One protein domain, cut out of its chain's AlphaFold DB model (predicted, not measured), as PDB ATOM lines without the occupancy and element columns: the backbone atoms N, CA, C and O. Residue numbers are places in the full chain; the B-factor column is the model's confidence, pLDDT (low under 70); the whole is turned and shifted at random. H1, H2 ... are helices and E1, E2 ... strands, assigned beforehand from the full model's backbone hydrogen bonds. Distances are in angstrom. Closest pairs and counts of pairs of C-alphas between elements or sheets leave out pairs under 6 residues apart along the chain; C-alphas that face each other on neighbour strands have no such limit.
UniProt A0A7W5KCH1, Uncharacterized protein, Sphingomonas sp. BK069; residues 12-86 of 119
ATOM      1  N   ASN A  12     180.512 328.807 257.569       87.19
ATOM      2  CA  ASN A  12     180.970 329.864 256.661       87.19
ATOM      3  C   ASN A  12     181.791 329.300 255.499       87.19
ATOM      4  O   ASN A  12     181.726 329.825 254.388       87.19
ATOM      5  N   LEU A  13     182.560 328.240 255.753       84.38
ATOM      6  CA  LEU A  13     183.375 327.587 254.735       84.38
ATOM      7  C   LEU A  13     182.486 326.763 253.797       84.38
ATOM      8  O   LEU A  13     182.548 326.951 252.586       84.38
ATOM      9  N   ILE A  14     181.554 325.984 254.356       84.38
ATOM     10  CA  ILE A  14     180.569 325.199 253.594       84.38
ATOM     11  C   ILE A  14     179.704 326.098 252.695       84.38
ATOM     12  O   ILE A  14     179.437 325.754 251.549       84.38
ATOM     13  N   ALA A  15     179.289 327.275 253.175       84.06
ATOM     14  CA  ALA A  15     178.487 328.208 252.379       84.06
ATOM     15  C   ALA A  15     179.248 328.812 251.183       84.06
ATOM     16  O   ALA A  15     178.626 329.276 250.226       84.06
ATOM     17  N   ARG A  16     180.585 328.835 251.238       85.44
ATOM     18  CA  ARG A  16     181.453 329.325 250.155       85.44
ATOM     19  C   ARG A  16     181.845 328.224 249.173       85.44
ATOM     20  O   ARG A  16     182.284 328.535 248.066       85.44
ATOM     21  N   GLU A  17     181.702 326.962 249.563       82.31
ATOM     22  CA  GLU A  17     182.008 325.827 248.705       82.31
ATOM     23  C   GLU A  17     181.004 325.730 247.561       82.31
ATOM     24  O   GLU A  17     179.782 325.774 247.724       82.31
ATOM     25  N   ARG A  18     181.538 325.579 246.354       78.75
ATOM     26  CA  ARG A  18     180.717 325.379 245.175       78.75
ATOM     27  C   ARG A  18     180.413 323.885 245.048       78.75
ATOM     28  O   ARG A  18     181.326 323.064 245.088       78.75
ATOM     29  N   SER A  19     179.133 323.542 244.889       78.94
ATOM     30  CA  SER A  19     178.684 322.148 244.756       78.94
ATOM     31  C   SER A  19     179.512 321.391 243.716       78.94
ATOM     32  O   SER A  19     179.749 321.894 242.621       78.94
ATOM     33  N   VAL A  20     179.904 320.151 244.008       75.88
ATOM     34  CA  VAL A  20     180.632 319.287 243.057       75.88
ATOM     35  C   VAL A  20     179.895 319.203 241.718       75.88
ATOM     36  O   VAL A  20     180.514 319.247 240.656       75.88
ATOM     37  N   GLY A  21     178.560 319.204 241.769       77.00
ATOM     38  CA  GLY A  21     177.707 319.231 240.593       77.00
ATOM     39  C   GLY A  21     178.048 320.372 239.639       77.00
ATOM     40  O   GLY A  21     178.070 320.138 238.441       77.00
ATOM     41  N   SER A  22     178.377 321.579 240.100       79.81
ATOM     42  CA  SER A  22     178.679 322.697 239.191       79.81
ATOM     43  C   SER A  22     179.946 322.495 238.357       79.81
ATOM     44  O   SER A  22     180.115 323.181 237.358       79.81
ATOM     45  N   HIS A  23     180.837 321.600 238.783       81.31
ATOM     46  CA  HIS A  23     182.096 321.309 238.094       81.31
ATOM     47  C   HIS A  23     181.979 320.118 237.142       81.31
ATOM     48  O   HIS A  23     182.844 319.924 236.294       81.31
ATOM     49  N   LEU A  24     180.919 319.320 237.275       83.31
ATOM     50  CA  LEU A  24     180.671 318.180 236.405       83.31
ATOM     51  C   LEU A  24     179.961 318.658 235.128       83.31
ATOM     52  O   LEU A  24     178.850 319.193 235.221       83.31
ATOM     53  N   PRO A  25     180.553 318.440 233.939       85.81
ATOM     54  CA  PRO A  25     179.944 318.823 232.666       85.81
ATOM     55  C   PRO A  25     178.834 317.854 232.221       85.81
ATOM     56  O   PRO A  25     178.186 318.086 231.205       85.81
ATOM     57  N   TYR A  26     178.606 316.769 232.964       88.38
ATOM     58  CA  TYR A  26     177.661 315.706 232.623       88.38
ATOM     59  C   TYR A  26     176.285 315.953 233.252       88.38
ATOM     60  O   TYR A  26     176.178 316.331 234.422       88.38
ATOM     61  N   ALA A  27     175.230 315.735 232.470       87.56
ATOM     62  CA  ALA A  27     173.839 315.857 232.891       87.56
ATOM     63  C   ALA A  27     173.262 314.506 233.320       87.56
ATOM     64  O   ALA A  27     172.746 314.380 234.430       87.56
ATOM     65  N   ARG A  28     173.360 313.494 232.451       83.56
ATOM     66  CA  ARG A  28     172.812 312.156 232.702       83.56
ATOM     67  C   ARG A  28     173.492 311.083 231.862       83.56
ATOM     68  O   ARG A  28     174.172 311.365 230.879       83.56
ATOM     69  N   HIS A  29     173.249 309.842 232.257       87.81
ATOM     70  CA  HIS A  29     173.578 308.649 231.489       87.81
ATOM     71  C   HIS A  29     172.395 308.321 230.564       87.81
ATOM     72  O   HIS A  29     171.279 308.191 231.063       87.81
ATOM     73  N   VAL A  30     172.610 308.243 229.245       86.56
ATOM     74  CA  VAL A  30     171.552 307.934 228.257       86.56
ATOM     75  C   VAL A  30     171.438 306.423 228.035       86.56
ATOM     76  O   VAL A  30     170.351 305.860 228.114       86.56
ATOM     77  N   ASP A  31     172.568 305.758 227.808       83.88
ATOM     78  CA  ASP A  31     172.700 304.304 227.657       83.88
ATOM     79  C   ASP A  31     174.081 303.872 228.154       83.88
ATOM     80  O   ASP A  31     174.943 304.727 228.300       83.88
ATOM     81  N   ALA A  32     174.346 302.573 228.333       83.94
ATOM     82  CA  ALA A  32     175.600 302.036 228.889       83.94
ATOM     83  C   ALA A  32     176.917 302.654 228.356       83.94
ATOM     84  O   ALA A  32     177.918 302.637 229.074       83.94
ATOM     85  N   HIS A  33     176.933 303.227 227.151       86.31
ATOM     86  CA  HIS A  33     178.105 303.818 226.509       86.31
ATOM     87  C   HIS A  33     177.971 305.313 226.163       86.31
ATOM     88  O   HIS A  33     178.958 305.900 225.718       86.31
ATOM     89  N   THR A  34     176.815 305.941 226.400       87.44
ATOM     90  CA  THR A  34     176.533 307.330 226.007       87.44
ATOM     91  C   THR A  34     176.180 308.204 227.208       87.44
ATOM     92  O   THR A  34     175.214 307.953 227.933       87.44
ATOM     93  N   LEU A  35     176.929 309.291 227.387       88.75
ATOM     94  CA  LEU A  35     176.652 310.332 228.374       88.75
ATOM     95  C   LEU A  35     176.130 311.587 227.685       88.75
ATOM     96  O   LEU A  35     176.603 311.957 226.616       88.75
ATOM     97  N   GLU A  36     175.198 312.279 228.325       89.38
ATOM     98  CA  GLU A  36     174.750 313.602 227.899       89.38
ATOM     99  C   GLU A  36     175.459 314.675 228.726       89.38
ATOM    100  O   GLU A  36     175.538 314.582 229.957       89.38
ATOM    101  N   THR A  37     175.986 315.697 228.057       89.69
ATOM    102  CA  THR A  37     176.546 316.887 228.695       89.69
ATOM    103  C   THR A  37     175.437 317.880 229.027       89.69
ATOM    104  O   THR A  37     174.349 317.848 228.462       89.69
ATOM    105  N   ARG A  38     175.703 318.814 229.940       86.69
ATOM    106  CA  ARG A  38     174.741 319.878 230.278       86.69
ATOM    107  C   ARG A  38     174.383 320.795 229.116       86.69
ATOM    108  O   ARG A  38     173.319 321.401 229.146       86.69
ATOM    109  N   ASP A  39     175.245 320.852 228.109       83.56
ATOM    110  CA  ASP A  39     175.040 321.638 226.896       83.56
ATOM    111  C   ASP A  39     174.199 320.880 225.848       83.56
ATOM    112  O   ASP A  39     174.036 321.351 224.725       83.56
ATOM    113  N   GLY A  40     173.677 319.694 226.193       84.06
ATOM    114  CA  GLY A  40     172.864 318.855 225.308       84.06
ATOM    115  C   GLY A  40     173.674 318.074 224.270       84.06
ATOM    116  O   GLY A  40     173.100 317.501 223.344       84.06
ATOM    117  N   LEU A  41     175.003 318.045 224.401       86.81
ATOM    118  CA  LEU A  41     175.870 317.234 223.548       86.81
ATOM    119  C   LEU A  41     175.954 315.807 224.085       86.81
ATOM    120  O   LEU A  41     175.804 315.555 225.279       86.81
ATOM    121  N   LEU A  42     176.252 314.867 223.197       88.00
ATOM    122  CA  LEU A  42     176.482 313.474 223.559       88.00
ATOM    123  C   LEU A  42     177.979 313.181 223.572       88.00
ATOM    124  O   LEU A  42     178.718 313.615 222.689       88.00
ATOM    125  N   LEU A  43     178.413 312.421 224.571       87.69
ATOM    126  CA  LEU A  43     179.789 311.999 224.764       87.69
ATOM    127  C   LEU A  43     179.862 310.476 224.839       87.69
ATOM    128  O   LEU A  43     179.143 309.835 225.604       87.69
ATOM    129  N   GLN A  44     180.796 309.919 224.077       88.56
ATOM    130  CA  GLN A  44     181.145 308.508 224.087       88.56
ATOM    131  C   GLN A  44     182.668 308.374 224.070       88.56
ATOM    132  O   GLN A  44     183.365 309.139 223.405       88.56
ATOM    133  N   VAL A  45     183.189 307.391 224.803       87.38
ATOM    134  CA  VAL A  45     184.626 307.112 224.873       87.38
ATOM    135  C   VAL A  45     184.925 305.850 224.077       87.38
ATOM    136  O   VAL A  45     184.357 304.792 224.343       87.38
ATOM    137  N   ILE A  46     185.834 305.955 223.109       86.19
ATOM    138  CA  ILE A  46     186.301 304.829 222.298       86.19
ATOM    139  C   ILE A  46     187.791 304.642 222.572       86.19
ATOM    140  O   ILE A  46     188.596 305.535 222.315       86.19
ATOM    141  N   HIS A  47     188.167 303.474 223.088       86.56
ATOM    142  CA  HIS A  47     189.568 303.120 223.280       86.56
ATOM    143  C   HIS A  47     190.106 302.398 222.042       86.56
ATOM    144  O   HIS A  47     189.617 301.331 221.675       86.56
ATOM    145  N   LEU A  48     191.134 302.970 221.410       83.88
ATOM    146  CA  LEU A  48     191.810 302.384 220.255       83.88
ATOM    147  C   LEU A  48     193.237 301.995 220.635       83.88
ATOM    148  O   LEU A  48     193.971 302.775 221.240       83.88
ATOM    149  N   ARG A  49     193.649 300.787 220.249       83.19
ATOM    150  CA  ARG A  49     195.026 300.318 220.439       83.19
ATOM    151  C   ARG A  49     195.991 301.050 219.498       83.19
ATOM    152  O   ARG A  49     195.629 301.416 218.378       83.19
ATOM    153  N   GLY A  50     197.230 301.238 219.952       81.69
ATOM    154  CA  GLY A  50     198.312 301.802 219.140       81.69
ATOM    155  C   GLY A  50     198.596 300.973 217.884       81.69
ATOM    156  O   GLY A  50     198.293 299.781 217.836       81.69
ATOM    157  N   LEU A  51     199.152 301.627 216.866       74.25
ATOM    158  CA  LEU A  51     199.595 300.995 215.627       74.25
ATOM    159  C   LEU A  51     201.133 300.964 215.617       74.25
ATOM    160  O   LEU A  51     201.754 301.953 215.998       74.25
ATOM    161  N   LEU A  52     201.738 299.847 215.209       69.06
ATOM    162  CA  LEU A  52     203.191 299.738 215.029       69.06
ATOM    163  C   LEU A  52     203.576 300.527 213.767       69.06
ATOM    164  O   LEU A  52     203.107 300.183 212.686       69.06
ATOM    165  N   PHE A  53     204.371 301.588 213.913       67.25
ATOM    166  CA  PHE A  53     204.729 302.502 212.815       67.25
ATOM    167  C   PHE A  53     206.189 302.362 212.355       67.25
ATOM    168  O   PHE A  53     206.521 302.787 211.261       67.25
ATOM    169  N   GLU A  54     207.061 301.757 213.166       66.88
ATOM    170  CA  GLU A  54     208.510 301.717 212.899       66.88
ATOM    171  C   GLU A  54     208.922 300.675 211.847       66.88
ATOM    172  O   GLU A  54     210.029 300.731 211.322       66.88
ATOM    173  N   THR A  55     208.051 299.710 211.544       74.06
ATOM    174  CA  THR A  55     208.350 298.565 210.660       74.06
ATOM    175  C   THR A  55     207.390 298.434 209.481       74.06
ATOM    176  O   THR A  55     207.542 297.525 208.668       74.06
ATOM    177  N   ALA A  56     206.391 299.314 209.394       77.19
ATOM    178  CA  ALA A  56     205.400 299.312 208.327       77.19
ATOM    179  C   ALA A  56     205.786 300.331 207.251       77.19
ATOM    180  O   ALA A  56     206.279 301.412 207.566       77.19
ATOM    181  N   ASP A  57     205.531 299.984 205.991       82.31
ATOM    182  CA  ASP A  57     205.638 300.930 204.883       82.31
ATOM    183  C   ASP A  57     204.556 302.022 204.992       82.31
ATOM    184  O   ASP A  57     203.513 301.821 205.627       82.31
ATOM    185  N   SER A  58     204.793 303.181 204.375       84.44
ATOM    186  CA  SER A  58     203.893 304.340 204.458       84.44
ATOM    187  C   SER A  58     202.491 304.013 203.932       84.44
ATOM    188  O   SER A  58     201.503 304.369 204.575       84.44
ATOM    189  N   ASP A  59     202.397 303.242 202.845       87.19
ATOM    190  CA  ASP A  59     201.117 302.835 202.249       87.19
ATOM    191  C   ASP A  59     200.287 301.947 203.197       87.19
ATOM    192  O   ASP A  59     199.067 302.090 203.307       87.19
ATOM    193  N   GLU A  60     200.947 301.057 203.943       85.31
ATOM    194  CA  GLU A  60     200.297 300.187 204.931       85.31
ATOM    195  C   GLU A  60     199.838 300.986 206.162       85.31
ATOM    196  O   GLU A  60     198.765 300.733 206.726       85.31
ATOM    197  N   LEU A  61     200.624 301.982 206.581       85.88
ATOM    198  CA  LEU A  61     200.251 302.882 207.669       85.88
ATOM    199  C   LEU A  61     199.021 303.722 207.297       85.88
ATOM    200  O   LEU A  61     198.077 303.819 208.092       85.88
ATOM    201  N   ASP A  62     199.003 304.271 206.083       88.62
ATOM    202  CA  ASP A  62     197.892 305.064 205.561       88.62
ATOM    203  C   ASP A  62     196.628 304.222 205.377       88.62
ATOM    204  O   ASP A  62     195.540 304.648 205.777       88.62
ATOM    205  N   TYR A  63     196.758 302.986 204.886       88.38
ATOM    206  CA  TYR A  63     195.638 302.052 204.789       88.38
ATOM    207  C   TYR A  63     195.001 301.770 206.159       88.38
ATOM    208  O   TYR A  63     193.780 301.866 206.334       88.38
ATOM    209  N   ARG A  64     195.816 301.472 207.175       87.44
ATOM    210  CA  ARG A  64     195.318 301.189 208.529       87.44
ATOM    211  C   ARG A  64     194.718 302.414 209.206       87.44
ATOM    212  O   ARG A  64     193.732 302.286 209.938       87.44
ATOM    213  N   LYS A  65     195.291 303.597 208.972       88.38
ATOM    214  CA  LYS A  65     194.734 304.871 209.437       88.38
ATOM    215  C   LYS A  65     193.370 305.126 208.798       88.38
ATOM    216  O   LYS A  65     192.405 305.379 209.515       88.38
ATOM    217  N   TRP A  66     193.259 304.948 207.484       90.94
ATOM    218  CA  TRP A  66     191.995 305.080 206.766       90.94
ATOM    219  C   TRP A  66     190.926 304.117 207.296       90.94
ATOM    220  O   TRP A  66     189.788 304.524 207.552       90.94
ATOM    221  N   LEU A  67     191.289 302.850 207.522       89.44
ATOM    222  CA  LEU A  67     190.366 301.846 208.050       89.44
ATOM    223  C   LEU A  67     189.888 302.203 209.466       89.44
ATOM    224  O   LEU A  67     188.710 302.037 209.795       89.44
ATOM    225  N   ARG A  68     190.785 302.742 210.296       88.31
ATOM    226  CA  ARG A  68     190.464 303.234 211.639       88.31
ATOM    227  C   ARG A  68     189.498 304.416 211.601       88.31
ATOM    228  O   ARG A  68     188.490 304.383 212.303       88.31
ATOM    229  N   ASP A  69     189.762 305.420 210.774       89.94
ATOM    230  CA  ASP A  69     188.922 306.620 210.675       89.94
ATOM    231  C   ASP A  69     187.510 306.272 210.177       89.94
ATOM    232  O   ASP A  69     186.501 306.776 210.689       89.94
ATOM    233  N   ARG A  70     187.418 305.317 209.242       91.38
ATOM    234  CA  ARG A  70     186.152 304.722 208.788       91.38
ATOM    235  C   ARG A  70     185.395 304.053 209.936       91.38
ATOM    236  O   ARG A  70     184.194 304.287 210.087       91.38
ATOM    237  N   ALA A  71     186.079 303.251 210.753       87.56
ATOM    238  CA  ALA A  71     185.468 302.573 211.894       87.56
ATOM    239  C   ALA A  71     184.945 303.565 212.949       87.56
ATOM    240  O   ALA A  71     183.819 303.405 213.421       87.56
ATOM    241  N   ILE A  72     185.704 304.621 213.271       88.19
ATOM    242  CA  ILE A  72     185.290 305.669 214.225       88.19
ATOM    243  C   ILE A  72     184.051 306.406 213.712       88.19
ATOM    244  O   ILE A  72     183.060 306.540 214.430       88.19
ATOM    245  N   THR A  73     184.082 306.835 212.450       87.81
ATOM    246  CA  THR A  73     182.956 307.538 211.824       87.81
ATOM    247  C   THR A  73     181.696 306.673 211.842       87.81
ATOM    248  O   THR A  73     180.602 307.145 212.156       87.81
ATOM    249  N   ARG A  74     181.841 305.371 211.561       86.25
ATOM    250  CA  ARG A  74     180.722 304.431 211.609       86.25
ATOM    251  C   ARG A  74     180.192 304.238 213.026       86.25
ATOM    252  O   ARG A  74     178.974 304.227 213.192       86.25
ATOM    253  N   ALA A  75     181.068 304.103 214.020       84.69
ATOM    254  CA  ALA A  75     180.677 303.962 215.420       84.69
ATOM    255  C   ALA A  75     179.858 305.174 215.895       84.69
ATOM    256  O   ALA A  75     178.773 304.988 216.442       84.69
ATOM    257  N   ALA A  76     180.309 306.393 215.575       81.69
ATOM    258  CA  ALA A  76     179.584 307.626 215.884       81.69
ATOM    259  C   ALA A  76     178.194 307.689 215.219       81.69
ATOM    260  O   ALA A  76     177.225 308.158 215.815       81.69
ATOM    261  N   ALA A  77     178.055 307.172 213.993       81.06
ATOM    262  CA  ALA A  77     176.764 307.123 213.309       81.06
ATOM    263  C   ALA A  77     175.768 306.141 213.962       81.06
ATOM    264  O   ALA A  77     174.562 306.398 213.955       81.06
ATOM    265  N   ILE A  78     176.250 305.017 214.509       74.62
ATOM    266  CA  ILE A  78     175.403 304.015 215.185       74.62
ATOM    267  C   ILE A  78     174.903 304.560 216.522       74.62
ATOM    268  O   ILE A  78     173.705 304.490 216.794       74.62
ATOM    269  N   SER A  79     175.788 305.147 217.330       71.31
ATOM    270  CA  SER A  79     175.392 305.727 218.617       71.31
ATOM    271  C   SER A  79     174.485 306.945 218.446       71.31
ATOM    272  O   SER A  79     173.487 307.066 219.151       71.31
ATOM    273  N   GLY A  80     174.721 307.780 217.428       67.06
ATOM    274  CA  GLY A  80     173.808 308.871 217.080       67.06
ATOM    275  C   GLY A  80     172.399 308.401 216.686       67.06
ATOM    276  O   GLY A  80     171.430 309.118 216.922       67.06
ATOM    277  N   ALA A  81     172.252 307.206 216.103       60.91
ATOM    278  CA  ALA A  81     170.938 306.623 215.817       60.91
ATOM    279  C   ALA A  81     170.231 306.120 217.085       60.91
ATOM    280  O   ALA A  81     169.047 306.405 217.256       60.91
ATOM    281  N   ALA A  82     170.955 305.454 217.990       57.94
ATOM    282  CA  ALA A  82     170.421 305.003 219.279       57.94
ATOM    283  C   ALA A  82     169.991 306.180 220.177       57.94
ATOM    284  O   ALA A  82     168.932 306.142 220.807       57.94
ATOM    285  N   ALA A  83     170.756 307.274 220.166       57.78
ATOM    286  CA  ALA A  83     170.417 308.474 220.921       57.78
ATOM    287  C   ALA A  83     169.156 309.185 220.397       57.78
ATOM    288  O   ALA A  83     168.379 309.710 221.192       57.78
ATOM    289  N   ARG A  84     168.893 309.157 219.080       58.28
ATOM    290  CA  ARG A  84     167.646 309.699 218.504       58.28
ATOM    291  C   ARG A  84     166.407 308.912 218.936       58.28
ATOM    292  O   ARG A  84     165.371 309.525 219.147       58.28
ATOM    293  N   SER A  85     166.512 307.591 219.100       53.41
ATOM    294  CA  SER A  85     165.402 306.766 219.603       53.41
ATOM    295  C   SER A  85     165.167 306.893 221.112       53.41
ATOM    296  O   SER A  85     164.056 306.660 221.568       53.41
ATOM    297  N   ALA A  86     166.184 307.275 221.891       52.84
ATOM    298  CA  ALA A  86     166.047 307.520 223.331       52.84
ATOM    299  C   ALA A  86     165.559 308.947 223.662       52.84
ATOM    300  O   ALA A  86     165.152 309.218 224.789       52.84
TER     301      ALA A  86
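What this domain is: This is residues 12 to 86 of the 119 residues of an uncharacterized protein of Sphingomonas sp. BK069 (UniProt A0A7W5KCH1). A small hairpin of two strands, E1 and E2, lies between two long extensions: a thin tail with the short helices H1 and H2 reaches away from it, and in another direction a long link runs out and the long straight helix H3 folds back, its last residues 79 to 86 coming near the hairpin. Residues 12 to 23 of the tail and the turn at residues 54 to 60 stick out free. The printed part has 75 residues, with three named helices and two named strands in the order H1, H2, E1, E2, H3; the sheet has the order E1 - E2 and is antiparallel, and the class is mixed, helices and strands. The whole is extended, with a radius of gyration of the C-alphas of 19.3 A, and its outline is flat, with spans of 64 by 35 by 18 A.

How they stand to each other: E1, residues 26 to 31, and E2, residues 34 to 37, form a hairpin with a tight link of 2 residues; their directions stand at 157 degrees. N 27 and O 36, 2.8 A apart, and N 34 and O 31, 2.9 A apart, are within hydrogen-bond range. Residues 35 to 36 of E2 also pair with residues 42 to 43, antiparallel. H3, residues 58 to 86, comes closest to E1 with the C-alphas of Val 30 and Ala 86, 7.4 A apart. Its closest C-alphas to E2 are those of Ser 79 and Thr 34, 7.6 A apart. H1, residues 12 to 16, and H2, residues 20 to 23, are apart from each other and from H3. Every O i to N i+4 pair is within hydrogen-bond range in H1 and H3, while H2 is too short for such a pair.

Where its parts are: E1 is 13.4 A long from first to last C-alpha, beginning at C-alpha 26 at (177.661, 315.706, 232.623), and E2 is 9.9 A long. H3 is 42.4 A long, from C-alpha 58 at (203.893, 304.340, 204.458) to C-alpha 86 at (166.047, 307.520, 223.331). H2 measures 5.6 A and H1 6.5 A, with C-alpha 12 at (180.970, 329.864, 256.661).

The domain as a whole: The two C-alphas farthest apart are those of Asn 12 and Asp 57, 64.2 A. Without the stretches that stand free, the body has 56 residues and spans 39 by 25 by 18 A. The printed part has no cut. The link from E2 to H3, residues 38 to 57, is long; the other links are tight. The mean pLDDT of the printed part is 81.5, and residues 52 to 54 and 80 to 86 are under 70.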